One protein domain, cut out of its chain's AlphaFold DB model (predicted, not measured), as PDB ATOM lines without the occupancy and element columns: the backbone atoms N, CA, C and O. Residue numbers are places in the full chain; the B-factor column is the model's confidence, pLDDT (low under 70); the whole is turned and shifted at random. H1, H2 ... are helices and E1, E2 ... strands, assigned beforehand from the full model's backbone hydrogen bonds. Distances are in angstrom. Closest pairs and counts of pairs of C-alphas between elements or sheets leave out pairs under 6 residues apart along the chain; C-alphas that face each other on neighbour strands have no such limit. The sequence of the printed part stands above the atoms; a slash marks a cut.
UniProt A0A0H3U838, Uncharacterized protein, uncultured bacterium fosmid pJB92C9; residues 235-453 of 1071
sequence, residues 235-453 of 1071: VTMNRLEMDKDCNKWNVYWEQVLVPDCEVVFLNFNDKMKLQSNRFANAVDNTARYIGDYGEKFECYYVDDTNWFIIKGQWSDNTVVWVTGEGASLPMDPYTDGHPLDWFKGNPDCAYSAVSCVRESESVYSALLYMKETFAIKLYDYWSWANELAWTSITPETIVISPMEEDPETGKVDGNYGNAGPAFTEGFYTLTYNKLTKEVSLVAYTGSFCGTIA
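Overview. This is residues 235 to 453 of the 1071 residues of an uncharacterized protein of uncultured bacterium fosmid pJB92C9 (UniProt A0A0H3U838). Two strand-built lobes stand end to end along the longest axis: in one, two small, strongly twisted sheets, E1 E3 E6 E5 and E2 E7 E8 E4, are partly face to face; in the other, the branched sheet E9 to E14 folds back on itself where E10 bends. Residues 406 to 411 stick out beyond the second lobe, and the last residues run back to the first, where 451 to 452 pair with E4. The 219 printed residues hold, in order, E1 H1 E2 to E9 H2 E10 to E14; both four-stranded sheets are mixed, the branched one antiparallel. The class is mostly strand, with under half of the residues in named elements. The whole is compact, radius of gyration of the C-alphas 17.1 A, and spans 53 by 35 by 34 A.

Arrangement. Begin at E10, residues 363 to 379, which bends by 156 degrees at residue 375. On one side of it is E9, residues 321 to 328, with N 325 and O 375 2.9 A apart; on the other side are E12, residues 416 to 419, with N 376 and O 417 at 3.0 A, and E13, residues 426 to 433, with N 366 and O 430 at 2.8 A. E11, residues 398 to 401, forms a hairpin with E12, N 399 to O 418 2.9 A; E14, residues 438 to 443, forms one with E13, N 431 to O 440 2.9 A. H2, residues 334 to 337, is on this sheet at a height of 8.4 A, only just over E9, with 3 C-alphas on it. In the other lobe look for E1, 235 to 238, parallel to E3, 262 to 266, N 237 to O 264 2.8 A; then E6, 286 to 289, and E5, 279 to 283, a hairpin with N 280 to O 288 2.9 A. E7, 294 to 302, has E2, 251 to 257, and E8, 307 to 312, as antiparallel neighbours, N 252 to O 299 2.8 A and N 300 to O 309 2.8 A; E4, 272 to 274, is parallel to E8. H1, 239 to 242, only grazes that second sheet. Both helices are too short for an O i to N i+4 pair.

Along the chain. Find C-alpha 235 at (100.860, 126.196, 124.338), where E1 begins. E7 is 21.6 A long, E13 22.5 A. E14 ends at C-alpha 443, (93.841, 147.163, 102.497).

Size, cuts and confidence. The C-alphas of Asp 284 and Glu 408 are farthest apart, 56.9 A. The printed part has no cut. The links H2 to E10, E10 to E11 and E11 to E12 are long. Mean pLDDT of the printed part is 82.3; residues 243 to 250 and 402 to 414 are among those under 70.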
ATOM      1  N   VAL A 235      99.469 125.769 124.188       84.94
ATOM      2  CA  VAL A 235     100.860 126.196 124.338       84.94
ATOM      3  C   VAL A 235     100.920 127.289 125.396       84.94
ATOM      4  O   VAL A 235     100.164 128.253 125.338       84.94
ATOM      5  N   THR A 236     101.825 127.158 126.361       88.31
ATOM      6  CA  THR A 236     102.020 128.178 127.396       88.31
ATOM      7  C   THR A 236     103.272 128.988 127.088       88.31
ATOM      8  O   THR A 236     104.347 128.422 126.939       88.31
ATOM      9  N   MET A 237     103.125 130.308 127.024       83.94
ATOM     10  CA  MET A 237     104.200 131.287 126.921       83.94
ATOM     11  C   MET A 237     104.328 131.982 128.273       83.94
ATOM     12  O   MET A 237     103.394 132.635 128.735       83.94
ATOM     13  N   ASN A 238     105.481 131.868 128.917       82.88
ATOM     14  CA  ASN A 238     105.730 132.449 130.232       82.88
ATOM     15  C   ASN A 238     106.852 133.493 130.173       82.88
ATOM     16  O   ASN A 238     108.002 133.175 129.877       82.88
ATOM     17  N   ARG A 239     106.561 134.750 130.497       78.88
ATOM     18  CA  ARG A 239     107.571 135.812 130.477       78.88
ATOM     19  C   ARG A 239     108.785 135.488 131.354       78.88
ATOM     20  O   ARG A 239     109.913 135.738 130.949       78.88
ATOM     21  N   LEU A 240     108.572 134.875 132.518       78.19
ATOM     22  CA  LEU A 240     109.664 134.551 133.439       78.19
ATOM     23  C   LEU A 240     110.628 133.507 132.875       78.19
ATOM     24  O   LEU A 240     111.802 133.527 133.224       78.19
ATOM     25  N   GLU A 241     110.149 132.587 132.038       73.75
ATOM     26  CA  GLU A 241     110.993 131.608 131.343       73.75
ATOM     27  C   GLU A 241     111.745 132.252 130.183       73.75
ATOM     28  O   GLU A 241     112.942 132.033 130.032       73.75
ATOM     29  N   MET A 242     111.074 133.131 129.444       74.50
ATOM     30  CA  MET A 242     111.666 133.900 128.354       74.50
ATOM     31  C   MET A 242     112.804 134.820 128.830       74.50
ATOM     32  O   MET A 242     113.776 135.046 128.116       74.50
ATOM     33  N   ASP A 243     112.710 135.307 130.069       66.81
ATOM     34  CA  ASP A 243     113.740 136.125 130.705       66.81
ATOM     35  C   ASP A 243     114.942 135.313 131.231       66.81
ATOM     36  O   ASP A 243     115.927 135.916 131.671       66.81
ATOM     37  N   LYS A 244     114.874 133.970 131.267       61.28
ATOM     38  CA  LYS A 244     115.995 133.100 131.689       61.28
ATOM     39  C   LYS A 244     117.053 132.954 130.592       61.28
ATOM     40  O   LYS A 244     118.222 132.760 130.922       61.28
ATOM     41  N   ASP A 245     116.678 133.113 129.325       52.53
ATOM     42  CA  ASP A 245     117.610 133.095 128.198       52.53
ATOM     43  C   ASP A 245     118.337 134.445 128.096       52.53
ATOM     44  O   ASP A 245     117.850 135.420 127.526       52.53
ATOM     45  N   CYS A 246     119.524 134.501 128.711       39.94
ATOM     46  CA  CYS A 246     120.400 135.663 128.891       39.94
ATOM     47  C   CYS A 246     120.905 136.314 127.588       39.94
ATOM     48  O   CYS A 246     122.108 136.372 127.338       39.94
ATOM     49  N   ASN A 247     120.019 136.887 126.784       44.84
ATOM     50  CA  ASN A 247     120.354 137.877 125.775       44.84
ATOM     51  C   ASN A 247     119.269 138.954 125.782       44.84
ATOM     52  O   ASN A 247     118.110 138.673 126.038       44.84
ATOM     53  N   LYS A 248     119.673 140.193 125.501       49.81
ATOM     54  CA  LYS A 248     118.931 141.472 125.533       49.81
ATOM     55  C   LYS A 248     117.496 141.531 124.941       49.81
ATOM     56  O   LYS A 248     116.946 142.624 124.895       49.81
ATOM     57  N   TRP A 249     116.931 140.426 124.455       53.47
ATOM     58  CA  TRP A 249     115.787 140.346 123.545       53.47
ATOM     59  C   TRP A 249     114.564 139.615 124.085       53.47
ATOM     60  O   TRP A 249     113.568 139.622 123.372       53.47
ATOM     61  N   ASN A 250     114.647 139.000 125.275       67.44
ATOM     62  CA  ASN A 250     113.603 138.162 125.879       67.44
ATOM     63  C   ASN A 250     112.892 137.318 124.803       67.44
ATOM     64  O   ASN A 250     111.839 137.694 124.280       67.44
ATOM     65  N   VAL A 251     113.514 136.209 124.408       71.81
ATOM     66  CA  VAL A 251     113.082 135.417 123.253       71.81
ATOM     67  C   VAL A 251     112.921 133.951 123.626       71.81
ATOM     68  O   VAL A 251     113.780 133.385 124.292       71.81
ATOM     69  N   TYR A 252     111.837 133.334 123.162       73.69
ATOM     70  CA  TYR A 252     111.712 131.884 123.076       73.69
ATOM     71  C   TYR A 252     112.302 131.396 121.766       73.69
ATOM     72  O   TYR A 252     111.834 131.779 120.690       73.69
ATOM     73  N   TRP A 253     113.302 130.531 121.862       73.94
ATOM     74  CA  TRP A 253     113.865 129.840 120.713       73.94
ATOM     75  C   TRP A 253     113.123 128.530 120.456       73.94
ATOM     76  O   TRP A 253     112.767 127.822 121.390       73.94
ATOM     77  N   GLU A 254     112.948 128.190 119.178       75.44
ATOM     78  CA  GLU A 254     112.455 126.873 118.741       75.44
ATOM     79  C   GLU A 254     111.058 126.514 119.263       75.44
ATOM     80  O   GLU A 254     110.745 125.353 119.524       75.44
ATOM     81  N   GLN A 255     110.183 127.512 119.389       79.50
ATOM     82  CA  GLN A 255     108.834 127.271 119.868       79.50
ATOM     83  C   GLN A 255     107.988 126.593 118.788       79.50
ATOM     84  O   GLN A 255     107.860 127.094 117.666       79.50
ATOM     85  N   VAL A 256     107.364 125.474 119.156       83.06
ATOM     86  CA  VAL A 256     106.413 124.763 118.300       83.06
ATOM     87  C   VAL A 256     105.033 125.391 118.460       83.06
ATOM     88  O   VAL A 256     104.490 125.441 119.570       83.06
ATOM     89  N   LEU A 257     104.454 125.846 117.350       86.50
ATOM     90  CA  LEU A 257     103.093 126.376 117.302       86.50
ATOM     91  C   LEU A 257     102.277 125.660 116.230       86.50
ATOM     92  O   LEU A 257     102.705 125.501 115.086       86.50
ATOM     93  N   VAL A 258     101.074 125.250 116.624       87.88
ATOM     94  CA  VAL A 258     100.115 124.558 115.761       87.88
ATOM     95  C   VAL A 258      98.996 125.531 115.393       87.88
ATOM     96  O   VAL A 258      98.452 126.169 116.299       87.88
ATOM     97  N   PRO A 259      98.607 125.653 114.109       89.25
ATOM     98  CA  PRO A 259      97.460 126.464 113.713       89.25
ATOM     99  C   PRO A 259      96.210 126.109 114.525       89.25
ATOM    100  O   PRO A 259      95.946 124.941 114.811       89.25
ATOM    101  N   ASP A 260      95.444 127.127 114.901       91.69
ATOM    102  CA  ASP A 260      94.242 127.047 115.733       91.69
ATOM    103  C   ASP A 260      94.456 126.564 117.183       91.69
ATOM    104  O   ASP A 260      93.472 126.297 117.879       91.69
ATOM    105  N   CYS A 261      95.693 126.448 117.680       90.75
ATOM    106  CA  CYS A 261      95.929 126.119 119.091       90.75
ATOM    107  C   CYS A 261      95.610 127.290 120.031       90.75
ATOM    108  O   CYS A 261      95.560 128.457 119.629       90.75
ATOM    109  N   GLU A 262      95.384 126.974 121.305       91.62
ATOM    110  CA  GLU A 262      95.286 127.978 122.362       91.62
ATOM    111  C   GLU A 262      96.682 128.340 122.862       91.62
ATOM    112  O   GLU A 262      97.453 127.466 123.247       91.62
ATOM    113  N   VAL A 263      96.996 129.629 122.902       91.75
ATOM    114  CA  VAL A 263      98.227 130.145 123.498       91.75
ATOM    115  C   VAL A 263      97.874 130.872 124.785       91.75
ATOM    116  O   VAL A 263      97.068 131.800 124.776       91.75
ATOM    117  N   VAL A 264      98.464 130.435 125.894       90.62
ATOM    118  CA  VAL A 264      98.281 131.003 127.232       90.62
ATOM    119  C   VAL A 264      99.508 131.823 127.582       90.62
ATOM    120  O   VAL A 264     100.616 131.300 127.600       90.62
ATOM    121  N   PHE A 265      99.320 133.095 127.903       87.31
ATOM    122  CA  PHE A 265     100.385 134.018 128.258       87.31
ATOM    123  C   PHE A 265     100.412 134.237 129.769       87.31
ATOM    124  O   PHE A 265      99.399 134.596 130.373       87.31
ATOM    125  N   LEU A 266     101.567 134.022 130.389       86.00
ATOM    126  CA  LEU A 266     101.770 134.149 131.831       86.00
ATOM    127  C   LEU A 266     102.868 135.164 132.127       86.00
ATOM    128  O   LEU A 266     103.903 135.170 131.461       86.00
ATOM    129  N   ASN A 267     102.662 135.987 133.156       80.56
ATOM    130  CA  ASN A 267     103.651 136.937 133.688       80.56
ATOM    131  C   ASN A 267     104.113 138.033 132.708       80.56
ATOM    132  O   ASN A 267     105.078 138.744 132.978       80.56
ATOM    133  N   PHE A 268     103.445 138.176 131.564       81.69
ATOM    134  CA  PHE A 268     103.578 139.355 130.713       81.69
ATOM    135  C   PHE A 268     102.864 140.540 131.370       81.69
ATOM    136  O   PHE A 268     102.054 140.352 132.277       81.69
ATOM    137  N   ASN A 269     103.146 141.763 130.927       79.25
ATOM    138  CA  ASN A 269     102.394 142.899 131.446       79.25
ATOM    139  C   ASN A 269     100.968 142.948 130.876       79.25
ATOM    140  O   ASN A 269     100.619 142.272 129.906       79.25
ATOM    141  N   ASP A 270     100.133 143.782 131.487       78.38
ATOM    142  CA  ASP A 270      98.730 143.991 131.123       78.38
ATOM    143  C   ASP A 270      98.532 144.756 129.800       78.38
ATOM    144  O   ASP A 270      97.404 145.055 129.404       78.38
ATOM    145  N   LYS A 271      99.635 145.102 129.124       80.81
ATOM    146  CA  LYS A 271      99.678 145.934 127.921       80.81
ATOM    147  C   LYS A 271     100.261 145.218 126.711       80.81
ATOM    148  O   LYS A 271     100.573 145.876 125.715       80.81
ATOM    149  N   MET A 272     100.394 143.898 126.773       86.94
ATOM    150  CA  MET A 272     100.979 143.131 125.686       86.94
ATOM    151  C   MET A 272     100.130 143.223 124.416       86.94
ATOM    152  O   MET A 272      98.920 142.986 124.430       86.94
ATOM    153  N   LYS A 273     100.795 143.546 123.305       86.62
ATOM    154  CA  LYS A 273     100.220 143.650 121.964       86.62
ATOM    155  C   LYS A 273     100.600 142.412 121.155       86.62
ATOM    156  O   LYS A 273     101.780 142.075 121.059       86.62
ATOM    157  N   LEU A 274      99.603 141.749 120.575       88.81
ATOM    158  CA  LEU A 274      99.784 140.551 119.753       88.81
ATOM    159  C   LEU A 274      99.695 140.880 118.254       88.81
ATOM    160  O   LEU A 274      98.884 141.704 117.826       88.81
ATOM    161  N   GLN A 275     100.480 140.182 117.432       88.06
ATOM    162  CA  GLN A 275     100.404 140.286 115.972       88.06
ATOM    163  C   GLN A 275      99.049 139.780 115.447       88.06
ATOM    164  O   GLN A 275      98.732 138.596 115.545       88.06
ATOM    165  N   SER A 276      98.263 140.665 114.827       83.94
ATOM    166  CA  SER A 276      96.880 140.366 114.401       83.94
ATOM    167  C   SER A 276      96.757 139.373 113.235       83.94
ATOM    168  O   SER A 276      95.677 138.863 112.974       83.94
ATOM    169  N   ASN A 277      97.853 139.074 112.534       85.25
ATOM    170  CA  ASN A 277      97.922 138.004 111.532       85.25
ATOM    171  C   ASN A 277      98.449 136.673 112.095       85.25
ATOM    172  O   ASN A 277      98.587 135.706 111.356       85.25
ATOM    173  N   ARG A 278      98.791 136.625 113.387       89.56
ATOM    174  CA  ARG A 278      99.258 135.420 114.091       89.56
ATOM    175  C   ARG A 278      98.316 135.015 115.211       89.56
ATOM    176  O   ARG A 278      98.300 133.848 115.582       89.56
ATOM    177  N   PHE A 279      97.528 135.952 115.727       90.62
ATOM    178  CA  PHE A 279      96.615 135.733 116.836       90.62
ATOM    179  C   PHE A 279      95.231 136.311 116.561       90.62
ATOM    180  O   PHE A 279      95.096 137.369 115.950       90.62
ATOM    181  N   ALA A 280      94.214 135.619 117.063       87.69
ATOM    182  CA  ALA A 280      92.822 136.054 117.076       87.69
ATOM    183  C   ALA A 280      92.141 135.613 118.378       87.69
ATOM    184  O   ALA A 280      92.659 134.752 119.093       87.69
ATOM    185  N   ASN A 281      90.941 136.127 118.653       82.94
ATOM    186  CA  ASN A 281      90.110 135.726 119.789       82.94
ATOM    187  C   ASN A 281      90.837 135.840 121.136       82.94
ATOM    188  O   ASN A 281      90.779 134.919 121.956       82.94
ATOM    189  N   ALA A 282      91.552 136.943 121.344       85.12
ATOM    190  CA  ALA A 282      92.251 137.172 122.593       85.12
ATOM    191  C   ALA A 282      91.259 137.462 123.727       85.12
ATOM    192  O   ALA A 282      90.429 138.367 123.630       85.12
ATOM    193  N   VAL A 283      91.339 136.682 124.802       77.88
ATOM    194  CA  VAL A 283      90.494 136.813 125.993       77.88
ATOM    195  C   VAL A 283      91.361 136.611 127.220       77.88
ATOM    196  O   VAL A 283      92.058 135.598 127.331       77.88
ATOM    197  N   ASP A 284      91.290 137.566 128.144       82.69
ATOM    198  CA  ASP A 284      92.112 137.618 129.349       82.69
ATOM    199  C   ASP A 284      93.601 137.481 129.003       82.69
ATOM    200  O   ASP A 284      94.189 138.394 128.423       82.69
ATOM    201  N   ASN A 285      94.182 136.323 129.313       86.25
ATOM    202  CA  ASN A 285      95.577 135.984 129.080       86.25
ATOM    203  C   ASN A 285      95.753 134.869 128.042       86.25
ATOM    204  O   ASN A 285      96.767 134.178 128.037       86.25
ATOM    205  N   THR A 286      94.755 134.645 127.193       88.50
ATOM    206  CA  THR A 286      94.773 133.599 126.168       88.50
ATOM    207  C   THR A 286      94.480 134.183 124.799       88.50
ATOM    208  O   THR A 286      93.756 135.169 124.683       88.50
ATOM    209  N   ALA A 287      95.018 133.572 123.751       90.50
ATOM    210  CA  ALA A 287      94.647 133.866 122.373       90.50
ATOM    211  C   ALA A 287      94.674 132.592 121.532       90.50
ATOM    212  O   ALA A 287      95.328 131.609 121.877       90.50
ATOM    213  N   ARG A 288      93.977 132.605 120.401       91.56
ATOM    214  CA  ARG A 288      94.073 131.545 119.401       91.56
ATOM    215  C   ARG A 288      95.191 131.866 118.420       91.56
ATOM    216  O   ARG A 288      95.164 132.939 117.820       91.56
ATOM    217  N   TYR A 289      96.118 130.940 118.209       93.00
ATOM    218  CA  TYR A 289      97.126 131.075 117.160       93.00
ATOM    219  C   TYR A 289      96.505 130.798 115.785       93.00
ATOM    220  O   TYR A 289      95.863 129.771 115.592       93.00
ATOM    221  N   ILE A 290      96.684 131.709 114.835       89.50
ATOM    222  CA  ILE A 290      96.185 131.620 113.450       89.50
ATOM    223  C   ILE A 290      97.317 131.729 112.416       89.50
ATOM    224  O   ILE A 290      97.052 131.907 111.233       89.50
ATOM    225  N   GLY A 291      98.576 131.668 112.861       88.19
ATOM    226  CA  GLY A 291      99.726 131.613 111.962       88.19
ATOM    227  C   GLY A 291      99.937 130.219 111.366       88.19
ATOM    228  O   GLY A 291      99.185 129.280 111.631       88.19
ATOM    229  N   ASP A 292     100.999 130.075 110.579       85.56
ATOM    230  CA  ASP A 292     101.377 128.802 109.978       85.56
ATOM    231  C   ASP A 292     101.990 127.840 110.997       85.56
ATOM    232  O   ASP A 292     102.465 128.236 112.066       85.56
ATOM    233  N   TYR A 293     101.950 126.556 110.648       82.38
ATOM    234  CA  TYR A 293     102.621 125.511 111.404       82.38
ATOM    235  C   TYR A 293     104.134 125.654 111.254       82.38
ATOM    236  O   TYR A 293     104.644 125.733 110.136       82.38
ATOM    237  N   GLY A 294     104.844 125.616 112.377       69.94
ATOM    238  CA  GLY A 294     106.297 125.663 112.402       69.94
ATOM    239  C   GLY A 294     106.832 125.012 113.666       69.94
ATOM    240  O   GLY A 294     106.342 125.257 114.769       69.94
ATOM    241  N   GLU A 295     107.852 124.176 113.493       66.19
ATOM    242  CA  GLU A 295     108.556 123.524 114.602       66.19
ATOM    243  C   GLU A 295     109.611 124.444 115.234       66.19
ATOM    244  O   GLU A 295     110.194 124.103 116.258       66.19
ATOM    245  N   LYS A 296     109.896 125.594 114.604       74.25
ATOM    246  CA  LYS A 296     111.006 126.476 114.971       74.25
ATOM    247  C   LYS A 296     110.650 127.953 114.819       74.25
ATOM    248  O   LYS A 296     111.180 128.642 113.945       74.25
ATOM    249  N   PHE A 297     109.755 128.447 115.668       86.31
ATOM    250  CA  PHE A 297     109.519 129.884 115.780       86.31
ATOM    251  C   PHE A 297     110.423 130.532 116.835       86.31
ATOM    252  O   PHE A 297     110.729 129.948 117.873       86.31
ATOM    253  N   GLU A 298     110.823 131.766 116.561       86.31
ATOM    254  CA  GLU A 298     111.439 132.702 117.493       86.31
ATOM    255  C   GLU A 298     110.340 133.650 117.989       86.31
ATOM    256  O   GLU A 298     109.750 134.387 117.194       86.31
ATOM    257  N   CYS A 299     110.025 133.619 119.285       87.56
ATOM    258  CA  CYS A 299     109.000 134.494 119.864       87.56
ATOM    259  C   CYS A 299     109.657 135.531 120.772       87.56
ATOM    260  O   CYS A 299     110.175 135.182 121.825       87.56
ATOM    261  N   TYR A 300     109.629 136.795 120.370       86.25
ATOM    262  CA  TYR A 300     110.232 137.919 121.076       86.25
ATOM    263  C   TYR A 300     109.198 138.694 121.882       86.25
ATOM    264  O   TYR A 300     108.047 138.821 121.460       86.25
ATOM    265  N   TYR A 301     109.647 139.331 122.961       86.50
ATOM    266  CA  TYR A 301     108.901 140.412 123.593       86.50
ATOM    267  C   TYR A 301     109.740 141.674 123.740       86.50
ATOM    268  O   TYR A 301     110.787 141.678 124.397       86.50
ATOM    269  N   VAL A 302     109.230 142.761 123.172       82.88
ATOM    270  CA  VAL A 302     109.888 144.065 123.162       82.88
ATOM    271  C   VAL A 302     109.300 144.935 124.275       82.88
ATOM    272  O   VAL A 302     108.138 145.333 124.212       82.88
ATOM    273  N   ASP A 303     110.089 145.188 125.323       80.44
ATOM    274  CA  ASP A 303     109.612 145.767 126.592       80.44
ATOM    275  C   ASP A 303     109.132 147.227 126.497       80.44
ATOM    276  O   ASP A 303     108.241 147.632 127.239       80.44
ATOM    277  N   ASP A 304     109.711 148.041 125.615       81.44
ATOM    278  CA  ASP A 304     109.370 149.465 125.475       81.44
ATOM    279  C   ASP A 304     108.017 149.693 124.779       81.44
ATOM    280  O   ASP A 304     107.286 150.629 125.110       81.44
ATOM    281  N   THR A 305     107.661 148.811 123.850       81.75
ATOM    282  CA  THR A 305     106.436 148.879 123.048       81.75
ATOM    283  C   THR A 305     105.393 147.829 123.435       81.75
ATOM    284  O   THR A 305     104.224 147.949 123.050       81.75
ATOM    285  N   ASN A 306     105.773 146.865 124.278       85.19
ATOM    286  CA  ASN A 306     104.983 145.713 124.727       85.19
ATOM    287  C   ASN A 306     104.590 144.765 123.587       85.19
ATOM    288  O   ASN A 306     103.528 144.143 123.625       85.19
ATOM    289  N   TRP A 307     105.401 144.690 122.534       86.88
ATOM    290  CA  TRP A 307     105.101 143.862 121.368       86.88
ATOM    291  C   TRP A 307     105.529 142.424 121.601       86.88
ATOM    292  O   TRP A 307     106.694 142.173 121.894       86.88
ATOM    293  N   PHE A 308     104.612 141.482 121.389       89.06
ATOM    294  CA  PHE A 308     104.935 140.067 121.268       89.06
ATOM    295  C   PHE A 308     105.020 139.687 119.789       89.06
ATOM    296  O   PHE A 308     104.034 139.779 119.050       89.06
ATOM    297  N   ILE A 309     106.208 139.286 119.341       88.94
ATOM    298  CA  ILE A 309     106.536 139.097 117.926       88.94
ATOM    299  C   ILE A 309     106.925 137.647 117.686       88.94
ATOM    300  O   ILE A 309     107.907 137.174 118.241       88.94
ATOM    301  N   ILE A 310     106.215 136.971 116.792       89.31
ATOM    302  CA  ILE A 310     106.585 135.660 116.270       89.31
ATOM    303  C   ILE A 310     107.306 135.837 114.941       89.31
ATOM    304  O   ILE A 310     106.834 136.553 114.045       89.31
ATOM    305  N   LYS A 311     108.435 135.144 114.807       86.00
ATOM    306  CA  LYS A 311     109.199 135.019 113.572       86.00
ATOM    307  C   LYS A 311     109.571 133.578 113.285       86.00
ATOM    308  O   LYS A 311     109.829 132.817 114.208       86.00
ATOM    309  N   GLY A 312     109.637 133.209 112.010       84.25
ATOM    310  CA  GLY A 312     110.357 131.992 111.620       84.25
ATOM    311  C   GLY A 312     111.836 132.105 111.999       84.25
ATOM    312  O   GLY A 312     112.359 133.212 112.089       84.25
ATOM    313  N   GLN A 313     112.530 130.995 112.223       79.25
ATOM    314  CA  GLN A 313     113.969 131.069 112.477       79.25
ATOM    315  C   GLN A 313     114.742 131.631 111.279       79.25
ATOM    316  O   GLN A 313     114.468 131.284 110.130       79.25
ATOM    317  N   TRP A 314     115.782 132.428 111.541       73.69
ATOM    318  CA  TRP A 314     116.642 133.004 110.489       73.69
ATOM    319  C   TRP A 314     117.318 131.949 109.595       73.69
ATOM    320  O   TRP A 314     117.722 132.261 108.474       73.69
ATOM    321  N   SER A 315     117.458 130.717 110.095       73.81
ATOM    322  CA  SER A 315     118.050 129.585 109.374       73.81
ATOM    323  C   SER A 315     117.041 128.768 108.552       73.81
ATOM    324  O   SER A 315     117.451 127.900 107.779       73.81
ATOM    325  N   ASP A 316     115.740 129.046 108.681       75.81
ATOM    326  CA  ASP A 316     114.688 128.338 107.956       75.81
ATOM    327  C   ASP A 316     114.544 128.885 106.526       75.81
ATOM    328  O   ASP A 316     114.189 130.042 106.295       75.81
ATOM    329  N   ASN A 317     114.824 128.025 105.546       72.75
ATOM    330  CA  ASN A 317     114.765 128.336 104.116       72.75
ATOM    331  C   ASN A 317     113.363 128.158 103.501       72.75
ATOM    332  O   ASN A 317     113.179 128.326 102.290       72.75
ATOM    333  N   THR A 318     112.373 127.779 104.309       78.06
ATOM    334  CA  THR A 318     110.978 127.629 103.881       78.06
ATOM    335  C   THR A 318     110.151 128.899 104.100       78.06
ATOM    336  O   THR A 318     109.037 129.008 103.572       78.06
ATOM    337  N   VAL A 319     110.723 129.878 104.807       86.06
ATOM    338  CA  VAL A 319     110.102 131.149 105.188       86.06
ATOM    339  C   VAL A 319     110.345 132.216 104.120       86.06
ATOM    340  O   VAL A 319     111.442 132.348 103.580       86.06
ATOM    341  N   VAL A 320     109.317 133.015 103.829       91.44
ATOM    342  CA  VAL A 320     109.452 134.240 103.027       91.44
ATOM    343  C   VAL A 320     109.522 135.438 103.963       91.44
ATOM    344  O   VAL A 320     108.701 135.581 104.867       91.44
ATOM    345  N   TRP A 321     110.484 136.316 103.727       92.50
ATOM    346  CA  TRP A 321     110.765 137.490 104.538       92.50
ATOM    347  C   TRP A 321     110.420 138.772 103.792       92.50
ATOM    348  O   TRP A 321     110.732 138.903 102.609       92.50
ATOM    349  N   VAL A 322     109.831 139.734 104.501       93.81
ATOM    350  CA  VAL A 322     109.621 141.110 104.034       93.81
ATOM    351  C   VAL A 322     110.495 142.042 104.864       93.81
ATOM    352  O   VAL A 322     110.447 142.007 106.093       93.81
ATOM    353  N   THR A 323     111.263 142.910 104.219       93.44
ATOM    354  CA  THR A 323     111.967 144.014 104.888       93.44
ATOM    355  C   THR A 323     111.993 145.239 103.978       93.44
ATOM    356  O   THR A 323     111.689 145.134 102.788       93.44
ATOM    357  N   GLY A 324     112.285 146.409 104.535       91.12
ATOM    358  CA  GLY A 324     112.234 147.665 103.802       91.12
ATOM    359  C   GLY A 324     112.251 148.885 104.703       91.12
ATOM    360  O   GLY A 324     112.591 148.771 105.872       91.12
ATOM    361  N   GLU A 325     111.827 150.019 104.156       91.69
ATOM    362  CA  GLU A 325     111.620 151.292 104.849       91.69
ATOM    363  C   GLU A 325     110.172 151.771 104.687       91.69
ATOM    364  O   GLU A 325     109.450 151.351 103.780       91.69
ATOM    365  N   GLY A 326     109.728 152.668 105.576       92.19
ATOM    366  CA  GLY A 326     108.366 153.218 105.542       92.19
ATOM    367  C   GLY A 326     107.270 152.181 105.821       92.19
ATOM    368  O   GLY A 326     106.101 152.440 105.548       92.19
ATOM    369  N   ALA A 327     107.636 151.026 106.377       94.06
ATOM    370  CA  ALA A 327     106.730 149.961 106.780       94.06
ATOM    371  C   ALA A 327     107.074 149.465 108.193       94.06
ATOM    372  O   ALA A 327     108.190 149.657 108.674       94.06
ATOM    373  N   SER A 328     106.123 148.826 108.871       91.56
ATOM    374  CA  SER A 328     106.311 148.220 110.199       91.56
ATOM    375  C   SER A 328     105.327 147.069 110.421       91.56
ATOM    376  O   SER A 328     104.384 146.879 109.644       91.56
ATOM    377  N   LEU A 329     105.539 146.297 111.488       88.81
ATOM    378  CA  LEU A 329     104.535 145.358 111.992       88.81
ATOM    379  C   LEU A 329     103.231 146.103 112.350       88.81
ATOM    380  O   LEU A 329     103.269 147.302 112.627       88.81
ATOM    381  N   PRO A 330     102.066 145.429 112.372       84.75
ATOM    382  CA  PRO A 330     100.773 146.078 112.567       84.75
ATOM    383  C   PRO A 330     100.503 146.374 114.051       84.75
ATOM    384  O   PRO A 330      99.483 145.971 114.607       84.75
ATOM    385  N   MET A 331     101.454 147.024 114.720       82.19
ATOM    386  CA  MET A 331     101.448 147.291 116.152       82.19
ATOM    387  C   MET A 331     101.967 148.707 116.408       82.19
ATOM    388  O   MET A 331     102.939 149.143 115.807       82.19
ATOM    389  N   ASP A 332     101.292 149.443 117.282       76.31
ATOM    390  CA  ASP A 332     101.638 150.823 117.646       76.31
ATOM    391  C   ASP A 332     102.758 150.863 118.717       76.31
ATOM    392  O   ASP A 332     102.722 150.014 119.617       76.31
ATOM    393  N   PRO A 333     103.719 151.814 118.709       76.19
ATOM    394  CA  PRO A 333     103.891 152.928 117.771       76.19
ATOM    395  C   PRO A 333     104.547 152.475 116.465       76.19
ATOM    396  O   PRO A 333     105.725 152.135 116.475       76.19
ATOM    397  N   TYR A 334     103.777 152.498 115.368       84.25
ATOM    398  CA  TYR A 334     104.050 151.829 114.083       84.25
ATOM    399  C   TYR A 334     105.474 152.056 113.539       84.25
ATOM    400  O   TYR A 334     106.451 151.460 113.984       84.25
ATOM    401  N   THR A 335     105.636 152.941 112.561       79.06
ATOM    402  CA  THR A 335     106.947 153.246 111.968       79.06
ATOM    403  C   THR A 335     107.846 154.080 112.876       79.06
ATOM    404  O   THR A 335     109.008 154.288 112.546       79.06
ATOM    405  N   ASP A 336     107.300 154.616 113.967       77.06
ATOM    406  CA  ASP A 336     107.978 155.607 114.803       77.06
ATOM    407  C   ASP A 336     108.657 154.969 116.030       77.06
ATOM    408  O   ASP A 336     109.554 155.580 116.608       77.06
ATOM    409  N   GLY A 337     108.271 153.745 116.412       71.88
ATOM    410  CA  GLY A 337     108.975 152.951 117.423       71.88
ATOM    411  C   GLY A 337     109.988 151.998 116.805       71.88
ATOM    412  O   GLY A 337     111.190 152.114 117.037       71.88
ATOM    413  N   HIS A 338     109.491 151.066 115.988       83.31
ATOM    414  CA  HIS A 338     110.271 149.942 115.471       83.31
ATOM    415  C   HIS A 338     109.901 149.631 114.008       83.31
ATOM    416  O   HIS A 338     109.177 148.664 113.738       83.31
ATOM    417  N   PRO A 339     110.356 150.454 113.045       89.38
ATOM    418  CA  PRO A 339     110.105 150.206 111.631       89.38
ATOM    419  C   PRO A 339     110.839 148.952 111.138       89.38
ATOM    420  O   PRO A 339     111.804 148.484 111.752       89.38
ATOM    421  N   LEU A 340     110.405 148.435 109.984       92.25
ATOM    422  CA  LEU A 340     111.275 147.575 109.184       92.25
ATOM    423  C   LEU A 340     112.516 148.392 108.802       92.25
ATOM    424  O   LEU A 340     112.427 149.606 108.608       92.25
ATOM    425  N   ASP A 341     113.669 147.734 108.748       89.31
ATOM    426  CA  ASP A 341     114.952 148.415 108.553       89.31
ATOM    427  C   ASP A 341     115.957 147.434 107.942       89.31
ATOM    428  O   ASP A 341     116.911 147.013 108.590       89.31
ATOM    429  N   TRP A 342     115.676 146.958 106.728       88.31
ATOM    430  CA  TRP A 342     116.625 146.226 105.876       88.31
ATOM    431  C   TRP A 342     117.505 145.158 106.576       88.31
ATOM    432  O   TRP A 342     118.733 145.166 106.471       88.31
ATOM    433  N   PHE A 343     116.898 144.226 107.320       84.06
ATOM    434  CA  PHE A 343     117.597 143.190 108.113       84.06
ATOM    435  C   PHE A 343     118.613 143.703 109.145       84.06
ATOM    436  O   PHE A 343     119.564 142.990 109.491       84.06
ATOM    437  N   LYS A 344     118.442 144.921 109.663       81.25
ATOM    438  CA  LYS A 344     119.308 145.474 110.704       81.25
ATOM    439  C   LYS A 344     119.509 144.478 111.840       81.25
ATOM    440  O   LYS A 344     118.560 143.875 112.351       81.25
ATOM    441  N   GLY A 345     120.785 144.271 112.155       68.81
ATOM    442  CA  GLY A 345     121.234 143.278 113.120       68.81
ATOM    443  C   GLY A 345     120.937 143.675 114.564       68.81
ATOM    444  O   GLY A 345     120.368 144.725 114.844       68.81
ATOM    445  N   ASN A 346     121.370 142.815 115.486       60.97
ATOM    446  CA  ASN A 346     121.254 143.006 116.933       60.97
ATOM    447  C   ASN A 346     121.719 144.428 117.334       60.97
ATOM    448  O   ASN A 346     122.856 144.790 117.013       60.97
ATOM    449  N   PRO A 347     120.892 145.246 118.014       58.94
ATOM    450  CA  PRO A 347     119.646 144.910 118.712       58.94
ATOM    451  C   PRO A 347     118.378 144.622 117.888       58.94
ATOM    452  O   PRO A 347     117.570 143.778 118.259       58.94
ATOM    453  N   ASP A 348     118.216 145.261 116.738       72.44
ATOM    454  CA  ASP A 348     116.909 145.511 116.107       72.44
ATOM    455  C   ASP A 348     116.332 144.324 115.301       72.44
ATOM    456  O   ASP A 348     115.339 144.450 114.580       72.44
ATOM    457  N   CYS A 349     116.936 143.139 115.423       75.56
ATOM    458  CA  CYS A 349     116.572 141.953 114.645       75.56
ATOM    459  C   CYS A 349     115.121 141.483 114.863       75.56
ATOM    460  O   CYS A 349     114.518 140.915 113.954       75.56
ATOM    461  N   ALA A 350     114.519 141.775 116.023       79.50
ATOM    462  CA  ALA A 350     113.150 141.384 116.369       79.50
ATOM    463  C   ALA A 350     112.071 142.113 115.551       79.50
ATOM    464  O   ALA A 350     110.951 141.630 115.461       79.50
ATOM    465  N   TYR A 351     112.384 143.196 114.839       85.56
ATOM    466  CA  TYR A 351     111.397 143.946 114.040       85.56
ATOM    467  C   TYR A 351     111.930 144.449 112.697       85.56
ATOM    468  O   TYR A 351     111.131 144.834 111.855       85.56
ATOM    469  N   SER A 352     113.235 144.345 112.424       87.88
ATOM    470  CA  SER A 352     113.819 144.815 111.159       87.88
ATOM    471  C   SER A 352     113.330 144.074 109.903       87.88
ATOM    472  O   SER A 352     113.441 144.611 108.802       87.88
ATOM    473  N   ALA A 353     112.748 142.878 110.040       90.25
ATOM    474  CA  ALA A 353     112.062 142.153 108.967       90.25
ATOM    475  C   ALA A 353     110.904 141.294 109.502       90.25
ATOM    476  O   ALA A 353     110.887 140.934 110.679       90.25
ATOM    477  N   VAL A 354     109.958 140.925 108.642       90.94
ATOM    478  CA  VAL A 354     108.762 140.135 108.982       90.94
ATOM    479  C   VAL A 354     108.801 138.798 108.261       90.94
ATOM    480  O   VAL A 354     108.952 138.770 107.043       90.94
ATOM    481  N   SER A 355     108.626 137.694 108.989       90.69
ATOM    482  CA  SER A 355     108.362 136.391 108.369       90.69
ATOM    483  C   SER A 355     106.892 136.296 107.982       90.69
ATOM    484  O   SER A 355     106.003 136.428 108.837       90.69
ATOM    485  N   CYS A 356     106.638 136.024 106.711       91.69
ATOM    486  CA  CYS A 356     105.297 135.797 106.201       91.69
ATOM    487  C   CYS A 356     104.662 134.559 106.851       91.69
ATOM    488  O   CYS A 356     105.352 133.601 107.196       91.69
ATOM    489  N   VAL A 357     103.343 134.585 107.002       91.75
ATOM    490  CA  VAL A 357     102.515 133.417 107.301       91.75
ATOM    491  C   VAL A 357     102.373 132.611 106.016       91.75
ATOM    492  O   VAL A 357     102.040 133.163 104.967       91.75
ATOM    493  N   ARG A 358     102.640 131.310 106.067       90.12
ATOM    494  CA  ARG A 358     102.390 130.409 104.942       90.12
ATOM    495  C   ARG A 358     100.915 129.988 104.906       90.12
ATOM    496  O   ARG A 358     100.490 129.148 105.687       90.12
ATOM    497  N   GLU A 359     100.158 130.533 103.959       86.94
ATOM    498  CA  GLU A 359      98.718 130.260 103.772       86.94
ATOM    499  C   GLU A 359      98.457 128.940 103.029       86.94
ATOM    500  O   GLU A 359      97.434 128.281 103.188       86.94
ATOM    501  N   SER A 360      99.386 128.557 102.155       86.94
ATOM    502  CA  SER A 360      99.368 127.283 101.434       86.94
ATOM    503  C   SER A 360     100.782 126.924 100.983       86.94
ATOM    504  O   SER A 360     101.738 127.645 101.268       86.94
ATOM    505  N   GLU A 361     100.953 125.835 100.228       85.38
ATOM    506  CA  GLU A 361     102.283 125.391  99.802       85.38
ATOM    507  C   GLU A 361     103.125 126.481  99.123       85.38
ATOM    508  O   GLU A 361     104.349 126.445  99.235       85.38
ATOM    509  N   SER A 362     102.488 127.435  98.437       89.88
ATOM    510  CA  SER A 362     103.164 128.460  97.634       89.88
ATOM    511  C   SER A 362     102.715 129.892  97.911       89.88
ATOM    512  O   SER A 362     103.242 130.803  97.279       89.88
ATOM    513  N   VAL A 363     101.753 130.108  98.811       93.69
ATOM    514  CA  VAL A 363     101.199 131.438  99.100       93.69
ATOM    515  C   VAL A 363     101.617 131.867 100.497       93.69
ATOM    516  O   VAL A 363     101.436 131.121 101.457       93.69
ATOM    517  N   TYR A 364     102.169 133.070 100.584       94.38
ATOM    518  CA  TYR A 364     102.728 133.654 101.793       94.38
ATOM    519  C   TYR A 364     102.129 135.039 102.013       94.38
ATOM    520  O   TYR A 364     102.059 135.821 101.067       94.38
ATOM    521  N   SER A 365     101.717 135.360 103.236       94.38
ATOM    522  CA  SER A 365     101.084 136.634 103.571       94.38
ATOM    523  C   SER A 365     101.811 137.367 104.704       94.38
ATOM    524  O   SER A 365     102.388 136.758 105.604       94.38
ATOM    525  N   ALA A 366     101.790 138.694 104.689       94.25
ATOM    526  CA  ALA A 366     102.245 139.523 105.798       94.25
ATOM    527  C   ALA A 366     101.284 140.695 105.991       94.25
ATOM    528  O   ALA A 366     100.936 141.386 105.034       94.25
ATOM    529  N   LEU A 367     100.878 140.939 107.236       93.50
ATOM    530  CA  LEU A 367     100.133 142.137 107.606       93.50
ATOM    531  C   LEU A 367     101.124 143.218 108.033       93.50
ATOM    532  O   LEU A 367     101.940 142.980 108.921       93.50
ATOM    533  N   LEU A 368     101.059 144.386 107.399       93.62
ATOM    534  CA  LEU A 368     102.007 145.480 107.594       93.62
ATOM    535  C   LEU A 368     101.267 146.813 107.703       93.62
ATOM    536  O   LEU A 368     100.269 147.033 107.016       93.62
ATOM    537  N   TYR A 369     101.783 147.714 108.533       91.69
ATOM    538  CA  TYR A 369     101.469 149.137 108.427       91.69
ATOM    539  C   TYR A 369     102.443 149.776 107.437       91.69
ATOM    540  O   TYR A 369     103.651 149.555 107.554       91.69
ATOM    541  N   MET A 370     101.946 150.561 106.483       92.50
ATOM    542  CA  MET A 370     102.739 151.163 105.409       92.50
ATOM    543  C   MET A 370     102.423 152.656 105.252       92.50
ATOM    544  O   MET A 370     101.260 153.032 105.116       92.50
ATOM    545  N   LYS A 371     103.469 153.490 105.233       91.38
ATOM    546  CA  LYS A 371     103.423 154.923 104.886       91.38
ATOM    547  C   LYS A 371     103.408 155.111 103.372       91.38
ATOM    548  O   LYS A 371     103.907 154.258 102.652       91.38
ATOM    549  N   GLU A 372     102.950 156.262 102.876       87.19
ATOM    550  CA  GLU A 372     102.970 156.583 101.430       87.19
ATOM    551  C   GLU A 372     104.368 156.480 100.788       87.19
ATOM    552  O   GLU A 372     104.490 156.270  99.584       87.19
ATOM    553  N   THR A 373     105.432 156.600 101.586       87.25
ATOM    554  CA  THR A 373     106.830 156.536 101.136       87.25
ATOM    555  C   THR A 373     107.471 155.156 101.303       87.25
ATOM    556  O   THR A 373     108.697 155.076 101.376       87.25
ATOM    557  N   PHE A 374     106.691 154.080 101.463       94.00
ATOM    558  CA  PHE A 374     107.265 152.756 101.702       94.00
ATOM    559  C   PHE A 374     108.094 152.254 100.511       94.00
ATOM    560  O   PHE A 374     107.752 152.483  99.349       94.00
ATOM    561  N   ALA A 375     109.148 151.503 100.825       92.12
ATOM    562  CA  ALA A 375     109.940 150.746  99.865       92.12
ATOM    563  C   ALA A 375     110.288 149.390 100.484       92.12
ATOM    564  O   ALA A 375     110.992 149.337 101.489       92.12
ATOM    565  N   ILE A 376     109.789 148.295  99.908       94.19
ATOM    566  CA  ILE A 376     109.952 146.940 100.466       94.19
ATOM    567  C   ILE A 376     110.534 145.951  99.455       94.19
ATOM    568  O   ILE A 376     110.413 146.128  98.238       94.19
ATOM    569  N   LYS A 377     111.122 144.873  99.979       92.00
ATOM    570  CA  LYS A 377     111.610 143.711  99.229       92.00
ATOM    571  C   LYS A 377     111.218 142.395  99.900       92.00
ATOM    572  O   LYS A 377     110.934 142.346 101.098       92.00
ATOM    573  N   LEU A 378     111.239 141.337  99.092       92.12
ATOM    574  CA  LEU A 378     110.952 139.962  99.485       92.12
ATOM    575  C   LEU A 378     112.207 139.096  99.393       92.12
ATOM    576  O   LEU A 378     112.974 139.227  98.440       92.12
ATOM    577  N   TYR A 379     112.373 138.180 100.343       90.06
ATOM    578  CA  TYR A 379     113.506 137.256 100.401       90.06
ATOM    579  C   TYR A 379     113.043 135.847 100.781       90.06
ATOM    580  O   TYR A 379     112.097 135.706 101.550       90.06
ATOM    581  N   ASP A 380     113.691 134.794 100.281       87.06
ATOM    582  CA  ASP A 380     113.437 133.402 100.710       87.06
ATOM    583  C   ASP A 380     114.420 132.895 101.775       87.06
ATOM    584  O   ASP A 380     114.396 131.723 102.149       87.06
ATOM    585  N   TYR A 381     115.266 133.793 102.282       83.19
ATOM    586  CA  TYR A 381     116.159 133.571 103.411       83.19
ATOM    587  C   TYR A 381     116.519 134.918 104.054       83.19
ATOM    588  O   TYR A 381     116.531 135.941 103.365       83.19
ATOM    589  N   TRP A 382     116.862 134.941 105.347       82.38
ATOM    590  CA  TRP A 382     117.301 136.162 106.040       82.38
ATOM    591  C   TRP A 382     118.710 136.582 105.576       82.38
ATOM    592  O   TRP A 382     119.716 136.374 106.255       82.38
ATOM    593  N   SER A 383     118.830 137.104 104.354       80.00
ATOM    594  CA  SER A 383     120.083 137.608 103.790       80.00
ATOM    595  C   SER A 383     119.853 138.361 102.484       80.00
ATOM    596  O   SER A 383     119.096 137.922 101.623       80.00
ATOM    597  N   TRP A 384     120.638 139.420 102.286       81.00
ATOM    598  CA  TRP A 384     120.710 140.215 101.058       81.00
ATOM    599  C   TRP A 384     120.919 139.414  99.767       81.00
ATOM    600  O   TRP A 384     120.507 139.856  98.704       81.00
ATOM    601  N   ALA A 385     121.554 138.241  99.833       80.12
ATOM    602  CA  ALA A 385     121.845 137.434  98.647       80.12
ATOM    603  C   ALA A 385     120.636 136.642  98.105       80.12
ATOM    604  O   ALA A 385     120.771 135.961  97.092       80.12
ATOM    605  N   ASN A 386     119.485 136.706  98.779       84.00
ATOM    606  CA  ASN A 386     118.335 135.825  98.556       84.00
ATOM    607  C   ASN A 386     117.070 136.610  98.169       84.00
ATOM    608  O   ASN A 386     115.964 136.297  98.601       84.00
ATOM    609  N   GLU A 387     117.242 137.680  97.390       86.31
ATOM    610  CA  GLU A 387     116.137 138.498  96.883       86.31
ATOM    611  C   GLU A 387     115.236 137.701  95.935       86.31
ATOM    612  O   GLU A 387     115.693 137.045  94.994       86.31
ATOM    613  N   LEU A 388     113.928 137.807  96.150       87.31
ATOM    614  CA  LEU A 388     112.923 137.188  95.301       87.31
ATOM    615  C   LEU A 388     112.527 138.122  94.158       87.31
ATOM    616  O   LEU A 388     112.307 139.316  94.337       87.31
ATOM    617  N   ALA A 389     112.379 137.548  92.964       84.25
ATOM    618  CA  ALA A 389     111.774 138.237  91.830       84.25
ATOM    619  C   ALA A 389     110.245 138.203  91.940       84.25
ATOM    620  O   ALA A 389     109.673 137.183  92.340       84.25
ATOM    621  N   TRP A 390     109.599 139.303  91.542       89.56
ATOM    622  CA  TRP A 390     108.167 139.495  91.727       89.56
ATOM    623  C   TRP A 390     107.558 140.545  90.787       89.56
ATOM    624  O   TRP A 390     108.256 141.437  90.297       89.56
ATOM    625  N   THR A 391     106.253 140.420  90.534       91.62
ATOM    626  CA  THR A 391     105.406 141.354  89.770       91.62
ATOM    627  C   THR A 391     104.121 141.659  90.534       91.62
ATOM    628  O   THR A 391     103.612 140.793  91.236       91.62
ATOM    629  N   SER A 392     103.565 142.862  90.379       93.00
ATOM    630  CA  SER A 392     102.303 143.234  91.028       93.00
ATOM    631  C   SER A 392     101.089 142.852  90.178       93.00
ATOM    632  O   SER A 392     101.072 143.116  88.974       93.00
ATOM    633  N   ILE A 393     100.073 142.273  90.817       95.50
ATOM    634  CA  ILE A 393      98.722 142.091  90.261       95.50
ATOM    635  C   ILE A 393      97.718 143.123  90.802       95.50
ATOM    636  O   ILE A 393      96.577 143.142  90.353       95.50
ATOM    637  N   THR A 394      98.152 143.996  91.717       91.50
ATOM    638  CA  THR A 394      97.406 145.164  92.220       91.50
ATOM    639  C   THR A 394      98.238 146.440  92.003       91.50
ATOM    640  O   THR A 394      98.698 147.065  92.965       91.50
ATOM    641  N   PRO A 395      98.554 146.805  90.742       90.19
ATOM    642  CA  PRO A 395      99.438 147.931  90.421       90.19
ATOM    643  C   PRO A 395      98.924 149.283  90.930       90.19
ATOM    644  O   PRO A 395      99.698 150.222  91.076       90.19
ATOM    645  N   GLU A 396      97.628 149.393  91.202       83.88
ATOM    646  CA  GLU A 396      96.993 150.553  91.811       83.88
ATOM    647  C   GLU A 396      97.447 150.794  93.259       83.88
ATOM    648  O   GLU A 396      97.572 151.952  93.654       83.88
ATOM    649  N   THR A 397      97.765 149.745  94.024       87.69
ATOM    650  CA  THR A 397      98.236 149.848  95.417       87.69
ATOM    651  C   THR A 397      99.734 149.599  95.571       87.69
ATOM    652  O   THR A 397     100.359 150.218  96.431       87.69
ATOM    653  N   ILE A 398     100.341 148.745  94.738       93.19
ATOM    654  CA  ILE A 398     101.783 148.467  94.769       93.19
ATOM    655  C   ILE A 398     102.371 148.402  93.362       93.19
ATOM    656  O   ILE A 398     101.998 147.559  92.547       93.19
ATOM    657  N   VAL A 399     103.343 149.267  93.081       91.81
ATOM    658  CA  VAL A 399     104.092 149.280  91.821       91.81
ATOM    659  C   VAL A 399     105.473 148.693  92.057       91.81
ATOM    660  O   VAL A 399     106.161 149.039  93.018       91.81
ATOM    661  N   ILE A 400     105.886 147.802  91.157       89.62
ATOM    662  CA  ILE A 400     107.219 147.206  91.190       89.62
ATOM    663  C   ILE A 400     108.133 148.029  90.292       89.62
ATOM    664  O   ILE A 400     108.009 147.993  89.065       89.62
ATOM    665  N   SER A 401     109.033 148.782  90.910       80.38
ATOM    666  CA  SER A 401     109.987 149.626  90.199       80.38
ATOM    667  C   SER A 401     111.240 148.808  89.864       80.38
ATOM    668  O   SER A 401     111.908 148.330  90.787       80.38
ATOM    669  N   PRO A 402     111.588 148.634  88.575       65.50
ATOM    670  CA  PRO A 402     112.924 148.192  88.187       65.50
ATOM    671  C   PRO A 402     113.917 149.331  88.458       65.50
ATOM    672  O   PRO A 402     113.584 150.490  88.204       65.50
ATOM    673  N   MET A 403     115.118 149.036  88.963       60.91
ATOM    674  CA  MET A 403     116.122 150.072  89.239       60.91
ATOM    675  C   MET A 403     117.344 149.979  88.324       60.91
ATOM    676  O   MET A 403     117.688 148.911  87.814       60.91
ATOM    677  N   GLU A 404     117.931 151.150  88.074       55.34
ATOM    678  CA  GLU A 404     119.091 151.352  87.210       55.34
ATOM    679  C   GLU A 404     120.331 150.653  87.779       55.34
ATOM    680  O   GLU A 404     120.567 150.654  88.984       55.34
ATOM    681  N   GLU A 405     121.112 150.049  86.883       55.84
ATOM    682  CA  GLU A 405     122.400 149.420  87.180       55.84
ATOM    683  C   GLU A 405     123.322 150.415  87.895       55.84
ATOM    684  O   GLU A 405     123.536 151.519  87.390       55.84
ATOM    685  N   ASP A 406     123.877 150.028  89.050       56.12
ATOM    686  CA  ASP A 406     124.902 150.821  89.726       56.12
ATOM    687  C   ASP A 406     126.088 151.001  88.757       56.12
ATOM    688  O   ASP A 406     126.758 150.020  88.413       56.12
ATOM    689  N   PRO A 407     126.377 152.233  88.303       54.16
ATOM    690  CA  PRO A 407     127.395 152.466  87.287       54.16
ATOM    691  C   PRO A 407     128.827 152.218  87.788       54.16
ATOM    692  O   PRO A 407     129.736 152.095  86.963       54.16
ATOM    693  N   GLU A 408     129.062 152.147  89.105       53.88
ATOM    694  CA  GLU A 408     130.371 151.848  89.698       53.88
ATOM    695  C   GLU A 408     130.584 150.351  89.933       53.88
ATOM    696  O   GLU A 408     131.703 149.856  89.766       53.88
ATOM    697  N   THR A 409     129.534 149.617  90.313       57.38
ATOM    698  CA  THR A 409     129.655 148.194  90.672       57.38
ATOM    699  C   THR A 409     129.087 147.231  89.630       57.38
ATOM    700  O   THR A 409     129.367 146.031  89.705       57.38
ATOM    701  N   GLY A 410     128.321 147.727  88.653       55.06
ATOM    702  CA  GLY A 410     127.582 146.921  87.675       55.06
ATOM    703  C   GLY A 410     126.519 146.024  88.319       55.06
ATOM    704  O   GLY A 410     126.052 145.067  87.698       55.06
ATOM    705  N   LYS A 411     126.191 146.258  89.597       51.75
ATOM    706  CA  LYS A 411     125.201 145.473  90.327       51.75
ATOM    707  C   LYS A 411     123.820 146.069  90.114       51.75
ATOM    708  O   LYS A 411     123.615 147.274  90.214       51.75
ATOM    709  N   VAL A 412     122.876 145.184  89.830       57.81
ATOM    710  CA  VAL A 412     121.451 145.489  89.831       57.81
ATOM    711  C   VAL A 412     120.929 145.024  91.185       57.81
ATOM    712  O   VAL A 412     120.747 143.822  91.384       57.81
ATOM    713  N   ASP A 413     120.755 145.945  92.130       57.44
ATOM    714  CA  ASP A 413     120.022 145.653  93.364       57.44
ATOM    715  C   ASP A 413     118.552 145.424  92.971       57.44
ATOM    716  O   ASP A 413     117.980 146.229  92.237       57.44
ATOM    717  N   GLY A 414     117.949 144.302  93.370       62.16
ATOM    718  CA  GLY A 414     116.689 143.809  92.800       62.16
ATOM    719  C   GLY A 414     115.478 144.740  92.946       62.16
ATOM    720  O   GLY A 414     115.523 145.769  93.615       62.16
ATOM    721  N   ASN A 415     114.366 144.351  92.314       73.44
ATOM    722  CA  ASN A 415     113.125 145.131  92.233       73.44
ATOM    723  C   ASN A 415     112.561 145.542  93.611       73.44
ATOM    724  O   ASN A 415     112.453 144.704  94.510       73.44
ATOM    725  N   TYR A 416     112.104 146.794  93.726       85.19
ATOM    726  CA  TYR A 416     111.428 147.335  94.914       85.19
ATOM    727  C   TYR A 416     109.916 147.413  94.706       85.19
ATOM    728  O   TYR A 416     109.455 147.837  93.643       85.19
ATOM    729  N   GLY A 417     109.147 147.082  95.741       90.94
ATOM    730  CA  GLY A 417     107.730 147.434  95.815       90.94
ATOM    731  C   GLY A 417     107.561 148.810  96.448       90.94
ATOM    732  O   GLY A 417     108.064 149.029  97.548       90.94
ATOM    733  N   ASN A 418     106.853 149.707  95.761       92.50
ATOM    734  CA  ASN A 418     106.546 151.070  96.203       92.50
ATOM    735  C   ASN A 418     105.039 151.343  96.106       92.50
ATOM    736  O   ASN A 418     104.312 150.599  95.440       92.50
ATOM    737  N   ALA A 419     104.584 152.438  96.716       91.12
ATOM    738  CA  ALA A 419     103.194 152.878  96.651       91.12
ATOM    739  C   ALA A 419     102.699 153.049  95.203       91.12
ATOM    740  O   ALA A 419     103.339 153.698  94.370       91.12
ATOM    741  N   GLY A 420     101.547 152.445  94.906       87.38
ATOM    742  CA  GLY A 420     100.820 152.668  93.661       87.38
ATOM    743  C   GLY A 420     100.011 153.972  93.667       87.38
ATOM    744  O   GLY A 420      99.884 154.629  94.699       87.38
ATOM    745  N   PRO A 421      99.441 154.372  92.518       80.12
ATOM    746  CA  PRO A 421      98.745 155.652  92.363       80.12
ATOM    747  C   PRO A 421      97.473 155.805  93.214       80.12
ATOM    748  O   PRO A 421      97.014 156.927  93.402       80.12
ATOM    749  N   ALA A 422      96.891 154.704  93.691       77.19
ATOM    750  CA  ALA A 422      95.704 154.686  94.544       77.19
ATOM    751  C   ALA A 422      96.018 154.255  95.989       77.19
ATOM    752  O   ALA A 422      95.097 154.041  96.775       77.19
ATOM    753  N   PHE A 423      97.298 154.097  96.338       84.31
ATOM    754  CA  PHE A 423      97.707 153.739  97.690       84.31
ATOM    755  C   PHE A 423      97.433 154.888  98.668       84.31
ATOM    756  O   PHE A 423      97.739 156.044  98.382       84.31
ATOM    757  N   THR A 424      96.912 154.552  99.844       80.62
ATOM    758  CA  THR A 424      96.796 155.459 100.991       80.62
ATOM    759  C   THR A 424      97.501 154.855 102.200       80.62
ATOM    760  O   THR A 424      97.490 153.637 102.368       80.62
ATOM    761  N   GLU A 425      98.115 155.679 103.052       86.31
ATOM    762  CA  GLU A 425      98.768 155.200 104.279       86.31
ATOM    763  C   GLU A 425      97.801 154.397 105.167       86.31
ATOM    764  O   GLU A 425      96.653 154.791 105.383       86.31
ATOM    765  N   GLY A 426      98.264 153.256 105.685       85.81
ATOM    766  CA  GLY A 426      97.454 152.400 106.546       85.81
ATOM    767  C   GLY A 426      97.924 150.951 106.611       85.81
ATOM    768  O   GLY A 426      99.078 150.628 106.328       85.81
ATOM    769  N   PHE A 427      97.014 150.062 107.007       88.56
ATOM    770  CA  PHE A 427      97.285 148.631 107.143       88.56
ATOM    771  C   PHE A 427      96.942 147.864 105.875       88.56
ATOM    772  O   PHE A 427      95.826 147.966 105.364       88.56
ATOM    773  N   TYR A 428      97.870 147.027 105.424       92.31
ATOM    774  CA  TYR A 428      97.718 146.223 104.222       92.31
ATOM    775  C   TYR A 428      98.180 144.789 104.450       92.31
ATOM    776  O   TYR A 428      99.158 144.529 105.152       92.31
ATOM    777  N   THR A 429      97.486 143.858 103.805       93.81
ATOM    778  CA  THR A 429      97.948 142.479 103.652       93.81
ATOM    779  C   THR A 429      98.720 142.374 102.343       93.81
ATOM    780  O   THR A 429      98.156 142.532 101.258       93.81
ATOM    781  N   LEU A 430     100.019 142.115 102.452       96.69
ATOM    782  CA  LEU A 430     100.891 141.758 101.342       96.69
ATOM    783  C   LEU A 430     100.802 140.247 101.141       96.69
ATOM    784  O   LEU A 430     101.086 139.501 102.072       96.69
ATOM    785  N   THR A 431     100.433 139.787  99.950       96.62
ATOM    786  CA  THR A 431     100.407 138.355  99.615       96.62
ATOM    787  C   THR A 431     101.354 138.084  98.462       96.62
ATOM    788  O   THR A 431     101.267 138.757  97.440       96.62
ATOM    789  N   TYR A 432     102.235 137.099  98.614       96.00
ATOM    790  CA  TYR A 432     103.186 136.646  97.608       96.00
ATOM    791  C   TYR A 432     102.933 135.189  97.235       96.00
ATOM    792  O   TYR A 432     102.877 134.310  98.098       96.00
ATOM    793  N   ASN A 433     102.840 134.916  95.938       95.31
ATOM    794  CA  ASN A 433     102.811 133.562  95.411       95.31
ATOM    795  C   ASN A 433     104.196 133.180  94.871       95.31
ATOM    796  O   ASN A 433     104.637 133.680  93.839       95.31
ATOM    797  N   LYS A 434     104.873 132.245  95.542       90.06
ATOM    798  CA  LYS A 434     106.230 131.794  95.195       90.06
ATOM    799  C   LYS A 434     106.298 131.056  93.850       90.06
ATOM    800  O   LYS A 434     107.348 131.076  93.210       90.06
ATOM    801  N   LEU A 435     105.203 130.436  93.392       91.81
ATOM    802  CA  LEU A 435     105.147 129.757  92.089       91.81
ATOM    803  C   LEU A 435     104.985 130.745  90.933       91.81
ATOM    804  O   LEU A 435     105.730 130.666  89.957       91.81
ATOM    805  N   THR A 436     104.011 131.656  91.025       94.44
ATOM    806  CA  THR A 436     103.724 132.617  89.945       94.44
ATOM    807  C   THR A 436     104.609 133.856  90.007       94.44
ATOM    808  O   THR A 436     104.771 134.534  88.996       94.44
ATOM    809  N   LYS A 437     105.241 134.106  91.160       92.38
ATOM    810  CA  LYS A 437     106.005 135.317  91.487       92.38
ATOM    811  C   LYS A 437     105.138 136.577  91.508       92.38
ATOM    812  O   LYS A 437     105.633 137.682  91.315       92.38
ATOM    813  N   GLU A 438     103.844 136.424  91.740       95.12
ATOM    814  CA  GLU A 438     102.908 137.543  91.798       95.12
ATOM    815  C   GLU A 438     102.730 138.032  93.234       95.12
ATOM    816  O   GLU A 438     102.733 137.240  94.180       95.12
ATOM    817  N   VAL A 439     102.553 139.345  93.382       95.81
ATOM    818  CA  VAL A 439     102.185 140.005  94.632       95.81
ATOM    819  C   VAL A 439     100.896 140.792  94.486       95.81
ATOM    820  O   VAL A 439     100.716 141.522  93.513       95.81
ATOM    821  N   SER A 440     100.061 140.723  95.518       95.81
ATOM    822  CA  SER A 440      98.974 141.669  95.764       95.81
ATOM    823  C   SER A 440      99.186 142.418  97.079       95.81
ATOM    824  O   SER A 440      99.644 141.833  98.063       95.81
ATOM    825  N   LEU A 441      98.783 143.687  97.115       94.62
ATOM    826  CA  LEU A 441      98.728 144.512  98.319       94.62
ATOM    827  C   LEU A 441      97.298 145.036  98.497       94.62
ATOM    828  O   LEU A 441      96.830 145.848  97.702       94.62
ATOM    829  N   VAL A 442      96.597 144.563  99.526       90.25
ATOM    830  CA  VAL A 442      95.169 144.862  99.741       90.25
ATOM    831  C   VAL A 442      94.961 145.457 101.128       90.25
ATOM    832  O   VAL A 442      95.543 144.973 102.098       90.25
ATOM    833  N   ALA A 443      94.146 146.511 101.226       83.31
ATOM    834  CA  ALA A 443      93.841 147.163 102.497       83.31
ATOM    835  C   ALA A 443      93.227 146.161 103.491       83.31
ATOM    836  O   ALA A 443      92.334 145.385 103.145       83.31
ATOM    837  N   TYR A 444      93.716 146.162 104.728       83.94
ATOM    838  CA  TYR A 444      93.289 145.208 105.744       83.94
ATOM    839  C   TYR A 444      91.930 145.593 106.343       83.94
ATOM    840  O   TYR A 444      91.755 146.683 106.888       83.94
ATOM    841  N   THR A 445      90.972 144.668 106.282       70.25
ATOM    842  CA  THR A 445      89.599 144.843 106.792       70.25
ATOM    843  C   THR A 445      89.259 143.905 107.955       70.25
ATOM    844  O   THR A 445      88.120 143.894 108.424       70.25
ATOM    845  N   GLY A 446      90.234 143.119 108.425       69.25
ATOM    846  CA  GLY A 446      90.068 142.183 109.536       69.25
ATOM    847  C   GLY A 446      90.106 142.849 110.914       69.25
ATOM    848  O   GLY A 446      90.275 144.064 111.046       69.25
ATOM    849  N   SER A 447      89.927 142.046 111.960       67.25
ATOM    850  CA  SER A 447      90.011 142.505 113.349       67.25
ATOM    851  C   SER A 447      91.460 142.585 113.809       67.25
ATOM    852  O   SER A 447      92.222 141.642 113.621       67.25
ATOM    853  N   PHE A 448      91.822 143.669 114.491       73.69
ATOM    854  CA  PHE A 448      93.084 143.702 115.221       73.69
ATOM    855  C   PHE A 448      92.948 142.910 116.516       73.69
ATOM    856  O   PHE A 448      91.989 143.094 117.266       73.69
ATOM    857  N   CYS A 449      93.923 142.046 116.779       73.88
ATOM    858  CA  CYS A 449      94.053 141.394 118.068       73.88
ATOM    859  C   CYS A 449      94.330 142.478 119.118       73.88
ATOM    860  O   CYS A 449      95.280 143.254 118.986       73.88
ATOM    861  N   GLY A 450      93.454 142.572 120.117       65.06
ATOM    862  CA  GLY A 450      93.549 143.587 121.159       65.06
ATOM    863  C   GLY A 450      94.762 143.405 122.071       65.06
ATOM    864  O   GLY A 450      95.523 142.439 121.973       65.06
ATOM    865  N   THR A 451      94.911 144.350 122.993       69.38
ATOM    866  CA  THR A 451      95.823 144.218 124.126       69.38
ATOM    867  C   THR A 451      95.328 143.112 125.044       69.38
ATOM    868  O   THR A 451      94.141 143.092 125.383       69.38
ATOM    869  N   ILE A 452      96.215 142.218 125.463       71.25
ATOM    870  CA  ILE A 452      95.851 141.162 126.405       71.25
ATOM    871  C   ILE A 452      96.375 141.501 127.791       71.25
ATOM    872  O   ILE A 452      97.473 142.045 127.938       71.25
ATOM    873  N   ALA A 453      95.593 141.152 128.808       59.06
ATOM    874  CA  ALA A 453      96.059 141.252 130.173       59.06
ATOM    875  C   ALA A 453      96.950 140.041 130.443       59.06
ATOM    876  O   ALA A 453      96.466 138.908 130.485       59.06
TER     877      ALA A 453